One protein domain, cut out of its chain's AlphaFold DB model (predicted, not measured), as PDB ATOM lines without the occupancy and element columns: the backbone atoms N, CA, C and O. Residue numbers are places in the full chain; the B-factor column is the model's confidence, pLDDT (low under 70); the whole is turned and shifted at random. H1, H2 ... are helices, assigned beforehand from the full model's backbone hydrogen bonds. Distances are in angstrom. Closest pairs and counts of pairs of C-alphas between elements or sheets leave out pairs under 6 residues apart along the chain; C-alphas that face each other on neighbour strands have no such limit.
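Overview. This is residues 2 to 54 of the 105 residues of the protein "LysR substrate binding domain protein" of Syntrophorhabdaceae bacterium PtaU1.Bin034 (UniProt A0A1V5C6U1). Three separate helices are strung on two long loops, with H1 at one end of an elongated outline and H2 and H3 in its other half. Residues 9 to 14, of which 9 to 12 belong to H1, stick out at one end, while the loop of residues 35 to 47 passes near the middle of the model, its C-alphas 2 to 13 A from the mean of all C-alphas. The printed part has 53 residues, with three named helices in the order H1, H2, H3 and no named strand; the class is all helix, though just 25 of the 53 residues are in named elements. It is only just loose, close to compact, with a radius of gyration of the C-alphas of 12.2 A and spans of 33 by 20 by 19 A.

Arrangement. H1, residues 2 to 12, touches no helix. Residues 9 to 14, of which 9 to 12 belong to H1, stand free. H2, residues 26 to 34, is apart from H1. H3, residues 48 to 52, is apart from H1 and from H2. In H1, H2 and H3, every O i to N i+4 pair is within hydrogen-bond range.

Along the chain. H1 begins at C-alpha 2, (86.752, -11.046, 106.472), and measures 15.6 A from first to last C-alpha. H2 measures 12.5 A, from C-alpha 26 at (91.931, -6.375, 94.389) to C-alpha 34. H3 measures 6.1 A and ends at C-alpha 52, (83.459, 8.006, 90.272).

Size, cuts and confidence. The C-alphas of Gly 14 and His 53, the two farthest apart, are 33.5 A apart. The link from H1 to H2 and the link from H2 to H3 are long, with 13 residues each. C-alphas 13 to 25 lie 9 to 18 A from the mean of the C-alphas, and C-alphas 35 to 47 lie 2 to 13 A from it. The printed part has no cut. Its mean pLDDT is 90.3, and no printed residue is under 70.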
ATOM      1  N   SER A   2      87.821 -11.675 107.275       74.06
ATOM      2  CA  SER A   2      86.752 -11.046 106.472       74.06
ATOM      3  C   SER A   2      85.728 -12.024 105.871       74.06
ATOM      4  O   SER A   2      84.530 -11.767 105.942       74.06
ATOM      5  N   ARG A   3      86.160 -13.184 105.351       81.81
ATOM      6  CA  ARG A   3      85.263 -14.188 104.741       81.81
ATOM      7  C   ARG A   3      84.186 -14.717 105.687       81.81
ATOM      8  O   ARG A   3      83.017 -14.765 105.324       81.81
ATOM      9  N   ALA A   4      84.576 -15.147 106.887       86.12
ATOM     10  CA  ALA A   4      83.641 -15.722 107.852       86.12
ATOM     11  C   ALA A   4      82.580 -14.695 108.269       86.12
ATOM     12  O   ALA A   4      81.403 -15.032 108.368       86.12
ATOM     13  N   VAL A   5      82.993 -13.432 108.428       85.12
ATOM     14  CA  VAL A   5      82.089 -12.308 108.683       85.12
ATOM     15  C   VAL A   5      81.126 -12.133 107.509       85.12
ATOM     16  O   VAL A   5      79.916 -12.177 107.713       85.12
ATOM     17  N   ALA A   6      81.630 -12.035 106.278       85.06
ATOM     18  CA  ALA A   6      80.789 -11.877 105.093       85.06
ATOM     19  C   ALA A   6      79.742 -12.996 104.955       85.06
ATOM     20  O   ALA A   6      78.549 -12.727 104.824       85.06
ATOM     21  N   LEU A   7      80.163 -14.258 105.073       88.25
ATOM     22  CA  LEU A   7      79.258 -15.406 104.989       88.25
ATOM     23  C   LEU A   7      78.248 -15.459 106.133       88.25
ATOM     24  O   LEU A   7      77.106 -15.856 105.913       88.25
ATOM     25  N   HIS A   8      78.631 -15.040 107.338       88.50
ATOM     26  CA  HIS A   8      77.700 -14.910 108.456       88.50
ATOM     27  C   HIS A   8      76.622 -13.859 108.175       88.50
ATOM     28  O   HIS A   8      75.444 -14.106 108.428       88.50
ATOM     29  N   HIS A   9      77.001 -12.715 107.597       86.75
ATOM     30  CA  HIS A   9      76.053 -11.676 107.192       86.75
ATOM     31  C   HIS A   9      75.111 -12.150 106.075       86.75
ATOM     32  O   HIS A   9      73.913 -11.871 106.154       86.75
ATOM     33  N   PHE A  10      75.599 -12.906 105.087       86.75
ATOM     34  CA  PHE A  10      74.733 -13.524 104.076       86.75
ATOM     35  C   PHE A  10      73.784 -14.558 104.691       86.75
ATOM     36  O   PHE A  10      72.574 -14.487 104.483       86.75
ATOM     37  N   LYS A  11      74.302 -15.457 105.538       88.94
ATOM     38  CA  LYS A  11      73.505 -16.498 106.201       88.94
ATOM     39  C   LYS A  11      72.383 -15.912 107.058       88.94
ATOM     40  O   LYS A  11      71.269 -16.427 107.023       88.94
ATOM     41  N   LYS A  12      72.651 -14.832 107.803       88.25
ATOM     42  CA  LYS A  12      71.636 -14.115 108.599       88.25
ATOM     43  C   LYS A  12      70.464 -13.593 107.764       88.25
ATOM     44  O   LYS A  12      69.377 -13.447 108.303       88.25
ATOM     45  N   ARG A  13      70.684 -13.345 106.472       85.00
ATOM     46  CA  ARG A  13      69.676 -12.877 105.510       85.00
ATOM     47  C   ARG A  13      69.032 -14.022 104.717       85.00
ATOM     48  O   ARG A  13      68.352 -13.780 103.732       85.00
ATOM     49  N   GLY A  14      69.303 -15.278 105.083       88.00
ATOM     50  CA  GLY A  14      68.856 -16.441 104.308       88.00
ATOM     51  C   GLY A  14      69.545 -16.580 102.945       88.00
ATOM     52  O   GLY A  14      69.134 -17.406 102.134       88.00
ATOM     53  N   LEU A  15      70.605 -15.806 102.688       85.81
ATOM     54  CA  LEU A  15      71.347 -15.835 101.432       85.81
ATOM     55  C   LEU A  15      72.462 -16.882 101.496       85.81
ATOM     56  O   LEU A  15      73.222 -16.961 102.465       85.81
ATOM     57  N   LYS A  16      72.597 -17.658 100.417       89.12
ATOM     58  CA  LYS A  16      73.691 -18.613 100.215       89.12
ATOM     59  C   LYS A  16      74.449 -18.238  98.936       89.12
ATOM     60  O   LYS A  16      74.050 -18.678  97.860       89.12
ATOM     61  N   PRO A  17      75.506 -17.410  99.026       88.19
ATOM     62  CA  PRO A  17      76.238 -16.976  97.845       88.19
ATOM     63  C   PRO A  17      76.953 -18.162  97.190       88.19
ATOM     64  O   PRO A  17      77.537 -19.005  97.877       88.19
ATOM     65  N   LEU A  18      76.933 -18.207  95.858       91.50
ATOM     66  CA  LEU A  18      77.793 -19.089  95.076       91.50
ATOM     67  C   LEU A  18      79.139 -18.386  94.875       91.50
ATOM     68  O   LEU A  18      79.207 -17.350  94.218       91.50
ATOM     69  N   ILE A  19      80.202 -18.935  95.457       91.25
ATOM     70  CA  ILE A  19      81.549 -18.369  95.344       91.25
ATOM     71  C   ILE A  19      82.217 -18.985  94.115       91.25
ATOM     72  O   ILE A  19      82.567 -20.162  94.140       91.25
ATOM     73  N   GLY A  20      82.373 -18.203  93.044       91.81
ATOM     74  CA  GLY A  20      83.076 -18.645  91.834       91.81
ATOM     75  C   GLY A  20      84.601 -18.578  91.964       91.81
ATOM     76  O   GLY A  20      85.298 -19.479  91.509       91.81
ATOM     77  N   VAL A  21      85.115 -17.524  92.604       91.56
ATOM     78  CA  VAL A  21      86.551 -17.283  92.809       91.56
ATOM     79  C   VAL A  21      86.770 -16.676  94.195       91.56
ATOM     80  O   VAL A  21      85.994 -15.826  94.632       91.56
ATOM     81  N   GLU A  22      87.836 -17.098  94.872       90.69
ATOM     82  CA  GLU A  22      88.316 -16.505  96.120       90.69
ATOM     83  C   GLU A  22      89.756 -16.016  95.918       90.69
ATOM     84  O   GLU A  22      90.615 -16.764  95.457       90.69
ATOM     85  N   THR A  23      90.008 -14.741  96.206       90.62
ATOM     86  CA  THR A  23      91.312 -14.096  96.019       90.62
ATOM     87  C   THR A  23      91.420 -12.867  96.920       90.62
ATOM     88  O   THR A  23      90.411 -12.274  97.301       90.62
ATOM     89  N   ASP A  24      92.645 -12.486  97.254       90.00
ATOM     90  CA  ASP A  24      93.012 -11.248  97.942       90.00
ATOM     91  C   ASP A  24      93.543 -10.165  96.982       90.00
ATOM     92  O   ASP A  24      93.792  -9.030  97.395       90.00
ATOM     93  N   ASN A  25      93.673 -10.474  95.687       93.56
ATOM     94  CA  ASN A  25      94.118  -9.524  94.678       93.56
ATOM     95  C   ASN A  25      92.955  -8.635  94.209       93.56
ATOM     96  O   ASN A  25      92.136  -9.022  93.375       93.56
ATOM     97  N   ILE A  26      92.934  -7.401  94.712       93.31
ATOM     98  CA  ILE A  26      91.931  -6.375  94.389       93.31
ATOM     99  C   ILE A  26      91.823  -6.125  92.878       93.31
ATOM    100  O   ILE A  26      90.714  -6.006  92.361       93.31
ATOM    101  N   GLN A  27      92.944  -6.049  92.157       94.69
ATOM    102  CA  GLN A  27      92.913  -5.771  90.718       94.69
ATOM    103  C   GLN A  27      92.297  -6.931  89.942       94.69
ATOM    104  O   GLN A  27      91.439  -6.718  89.089       94.69
ATOM    105  N   PHE A  28      92.635  -8.162  90.319       94.44
ATOM    106  CA  PHE A  28      92.032  -9.339  89.706       94.44
ATOM    107  C   PHE A  28      90.519  -9.417  89.976       94.44
ATOM    108  O   PHE A  28      89.735  -9.696  89.071       94.44
ATOM    109  N   MET A  29      90.070  -9.082  91.190       94.06
ATOM    110  CA  MET A  29      88.635  -8.994  91.500       94.06
ATOM    111  C   MET A  29      87.912  -7.950  90.637       94.06
ATOM    112  O   MET A  29      86.810  -8.215  90.153       94.06
ATOM    113  N   LYS A  30      88.529  -6.781  90.423       94.75
ATOM    114  CA  LYS A  30      88.006  -5.721  89.548       94.75
ATOM    115  C   LYS A  30      87.878  -6.195  88.104       94.75
ATOM    116  O   LYS A  30      86.846  -5.974  87.475       94.75
ATOM    117  N   GLU A  31      88.904  -6.857  87.580       94.50
ATOM    118  CA  GLU A  31      88.882  -7.429  86.232       94.50
ATOM    119  C   GLU A  31      87.755  -8.451  86.069       94.50
ATOM    120  O   GLU A  31      86.985  -8.356  85.113       94.50
ATOM    121  N   LEU A  32      87.585  -9.363  87.032       93.50
ATOM    122  CA  LEU A  32      86.487 -10.333  87.019       93.50
ATOM    123  C   LEU A  32      85.112  -9.653  87.082       93.50
ATOM    124  O   LEU A  32      84.208 -10.025  86.336       93.50
ATOM    125  N   ALA A  33      84.948  -8.618  87.911       93.44
ATOM    126  CA  ALA A  33      83.697  -7.864  87.981       93.44
ATOM    127  C   ALA A  33      83.361  -7.169  86.645       93.44
ATOM    128  O   ALA A  33      82.202  -7.170  86.220       93.44
ATOM    129  N   ARG A  34      84.367  -6.640  85.930       93.44
ATOM    130  CA  ARG A  34      84.187  -6.014  84.602       93.44
ATOM    131  C   ARG A  34      83.718  -6.994  83.528       93.44
ATOM    132  O   ARG A  34      83.078  -6.568  82.570       93.44
ATOM    133  N   GLN A  35      83.983  -8.292  83.686       92.81
ATOM    134  CA  GLN A  35      83.536  -9.319  82.739       92.81
ATOM    135  C   GLN A  35      82.019  -9.566  82.779       92.81
ATOM    136  O   GLN A  35      81.502 -10.269  81.914       92.81
ATOM    137  N   LYS A  36      81.288  -8.982  83.744       87.25
ATOM    138  CA  LYS A  36      79.820  -9.102  83.888       87.25
ATOM    139  C   LYS A  36      79.321 -10.543  84.079       87.25
ATOM    140  O   LYS A  36      78.155 -10.834  83.830       87.25
ATOM    141  N   THR A  37      80.186 -11.439  84.548       86.69
ATOM    142  CA  THR A  37      79.871 -12.849  84.839       86.69
ATOM    143  C   THR A  37      79.495 -13.089  86.303       86.69
ATOM    144  O   THR A  37      79.112 -14.198  86.670       86.69
ATOM    145  N   GLY A  38      79.570 -12.058  87.148       90.19
ATOM    146  CA  GLY A  38      79.237 -12.131  88.566       90.19
ATOM    147  C   GLY A  38      79.388 -10.786  89.275       90.19
ATOM    148  O   GLY A  38      79.459  -9.736  88.639       90.19
ATOM    149  N   VAL A  39      79.440 -10.834  90.607       91.88
ATOM    150  CA  VAL A  39      79.634  -9.670  91.486       91.88
ATOM    151  C   VAL A  39      80.830  -9.900  92.406       91.88
ATOM    152  O   VAL A  39      81.108 -11.034  92.797       91.88
ATOM    153  N   ALA A  40      81.524  -8.824  92.772       92.62
ATOM    154  CA  ALA A  40      82.646  -8.861  93.705       92.62
ATOM    155  C   ALA A  40      82.272  -8.170  95.022       92.62
ATOM    156  O   ALA A  40      81.726  -7.069  95.020       92.62
ATOM    157  N   LEU A  41      82.591  -8.806  96.152       90.19
ATOM    158  CA  LEU A  41      82.468  -8.195  97.475       90.19
ATOM    159  C   LEU A  41      83.810  -7.568  97.856       90.19
ATOM    160  O   LEU A  41      84.785  -8.284  98.073       90.19
ATOM    161  N   MET A  42      83.861  -6.241  97.940       89.12
ATOM    162  CA  MET A  42      85.096  -5.484  98.168       89.12
ATOM    163  C   MET A  42      84.874  -4.386  99.208       89.12
ATOM    164  O   MET A  42      83.743  -3.994  99.483       89.12
ATOM    165  N   TYR A  43      85.964  -3.888  99.789       87.88
ATOM    166  CA  TYR A  43      85.922  -2.701 100.637       87.88
ATOM    167  C   TYR A  43      85.730  -1.448  99.766       87.88
ATOM    168  O   TYR A  43      86.405  -1.321  98.748       87.88
ATOM    169  N   GLU A  44      84.821  -0.544 100.148       88.81
ATOM    170  CA  GLU A  44      84.415   0.623  99.335       88.81
ATOM    171  C   GLU A  44      85.591   1.480  98.839       88.81
ATOM    172  O   GLU A  44      85.645   1.748  97.637       88.81
ATOM    173  N   PRO A  45      86.601   1.819  99.667       87.56
ATOM    174  CA  PRO A  45      87.757   2.584  99.205       87.56
ATOM    175  C   PRO A  45      88.509   1.949  98.035       87.56
ATOM    176  O   PRO A  45      89.125   2.664  97.251       87.56
ATOM    177  N   ASN A  46      88.440   0.623  97.871       91.31
ATOM    178  CA  ASN A  46      89.117  -0.051  96.770       91.31
ATOM    179  C   ASN A  46      88.456   0.212  95.418       91.31
ATOM    180  O   ASN A  46      89.113  -0.035  94.417       91.31
ATOM    181  N   ILE A  47      87.193   0.644  95.363       93.50
ATOM    182  CA  ILE A  47      86.422   0.788  94.112       93.50
ATOM    183  C   ILE A  47      85.962   2.228  93.849       93.50
ATOM    184  O   ILE A  47      85.220   2.485  92.899       93.50
ATOM    185  N   ARG A  48      86.361   3.168  94.715       92.50
ATOM    186  CA  ARG A  48      85.853   4.544  94.720       92.50
ATOM    187  C   ARG A  48      86.135   5.275  93.407       92.50
ATOM    188  O   ARG A  48      85.258   5.971  92.905       92.50
ATOM    189  N   GLU A  49      87.332   5.105  92.854       94.12
ATOM    190  CA  GLU A  49      87.727   5.727  91.584       94.12
ATOM    191  C   GLU A  49      86.920   5.164  90.409       94.12
ATOM    192  O   GLU A  49      86.364   5.929  89.624       94.12
ATOM    193  N   GLU A  50      86.770   3.839  90.322       95.00
ATOM    194  CA  GLU A  50      85.979   3.204  89.261       95.00
ATOM    195  C   GLU A  50      84.502   3.607  89.304       95.00
ATOM    196  O   GLU A  50      83.872   3.768  88.260       95.00
ATOM    197  N   VAL A  51      83.937   3.790  90.500       95.12
ATOM    198  CA  VAL A  51      82.566   4.296  90.645       95.12
ATOM    199  C   VAL A  51      82.469   5.759  90.239       95.12
ATOM    200  O   VAL A  51      81.531   6.123  89.532       95.12
ATOM    201  N   ALA A  52      83.435   6.591  90.638       95.38
ATOM    202  CA  ALA A  52      83.459   8.006  90.272       95.38
ATOM    203  C   ALA A  52      83.539   8.214  88.750       95.38
ATOM    204  O   ALA A  52      82.945   9.156  88.228       95.38
ATOM    205  N   HIS A  53      84.226   7.320  88.036       95.75
ATOM    206  CA  HIS A  53      84.315   7.344  86.573       95.75
ATOM    207  C   HIS A  53      83.152   6.635  85.859       95.75
ATOM    208  O   HIS A  53      83.039   6.723  84.639       95.75
ATOM    209  N   GLY A  54      82.263   5.959  86.594       93.31
ATOM    210  CA  GLY A  54      81.137   5.214  86.022       93.31
ATOM    211  C   GLY A  54      81.506   3.847  85.433       93.31
ATOM    212  O   GLY A  54      80.658   3.212  84.805       93.31
TER     213      GLY A  54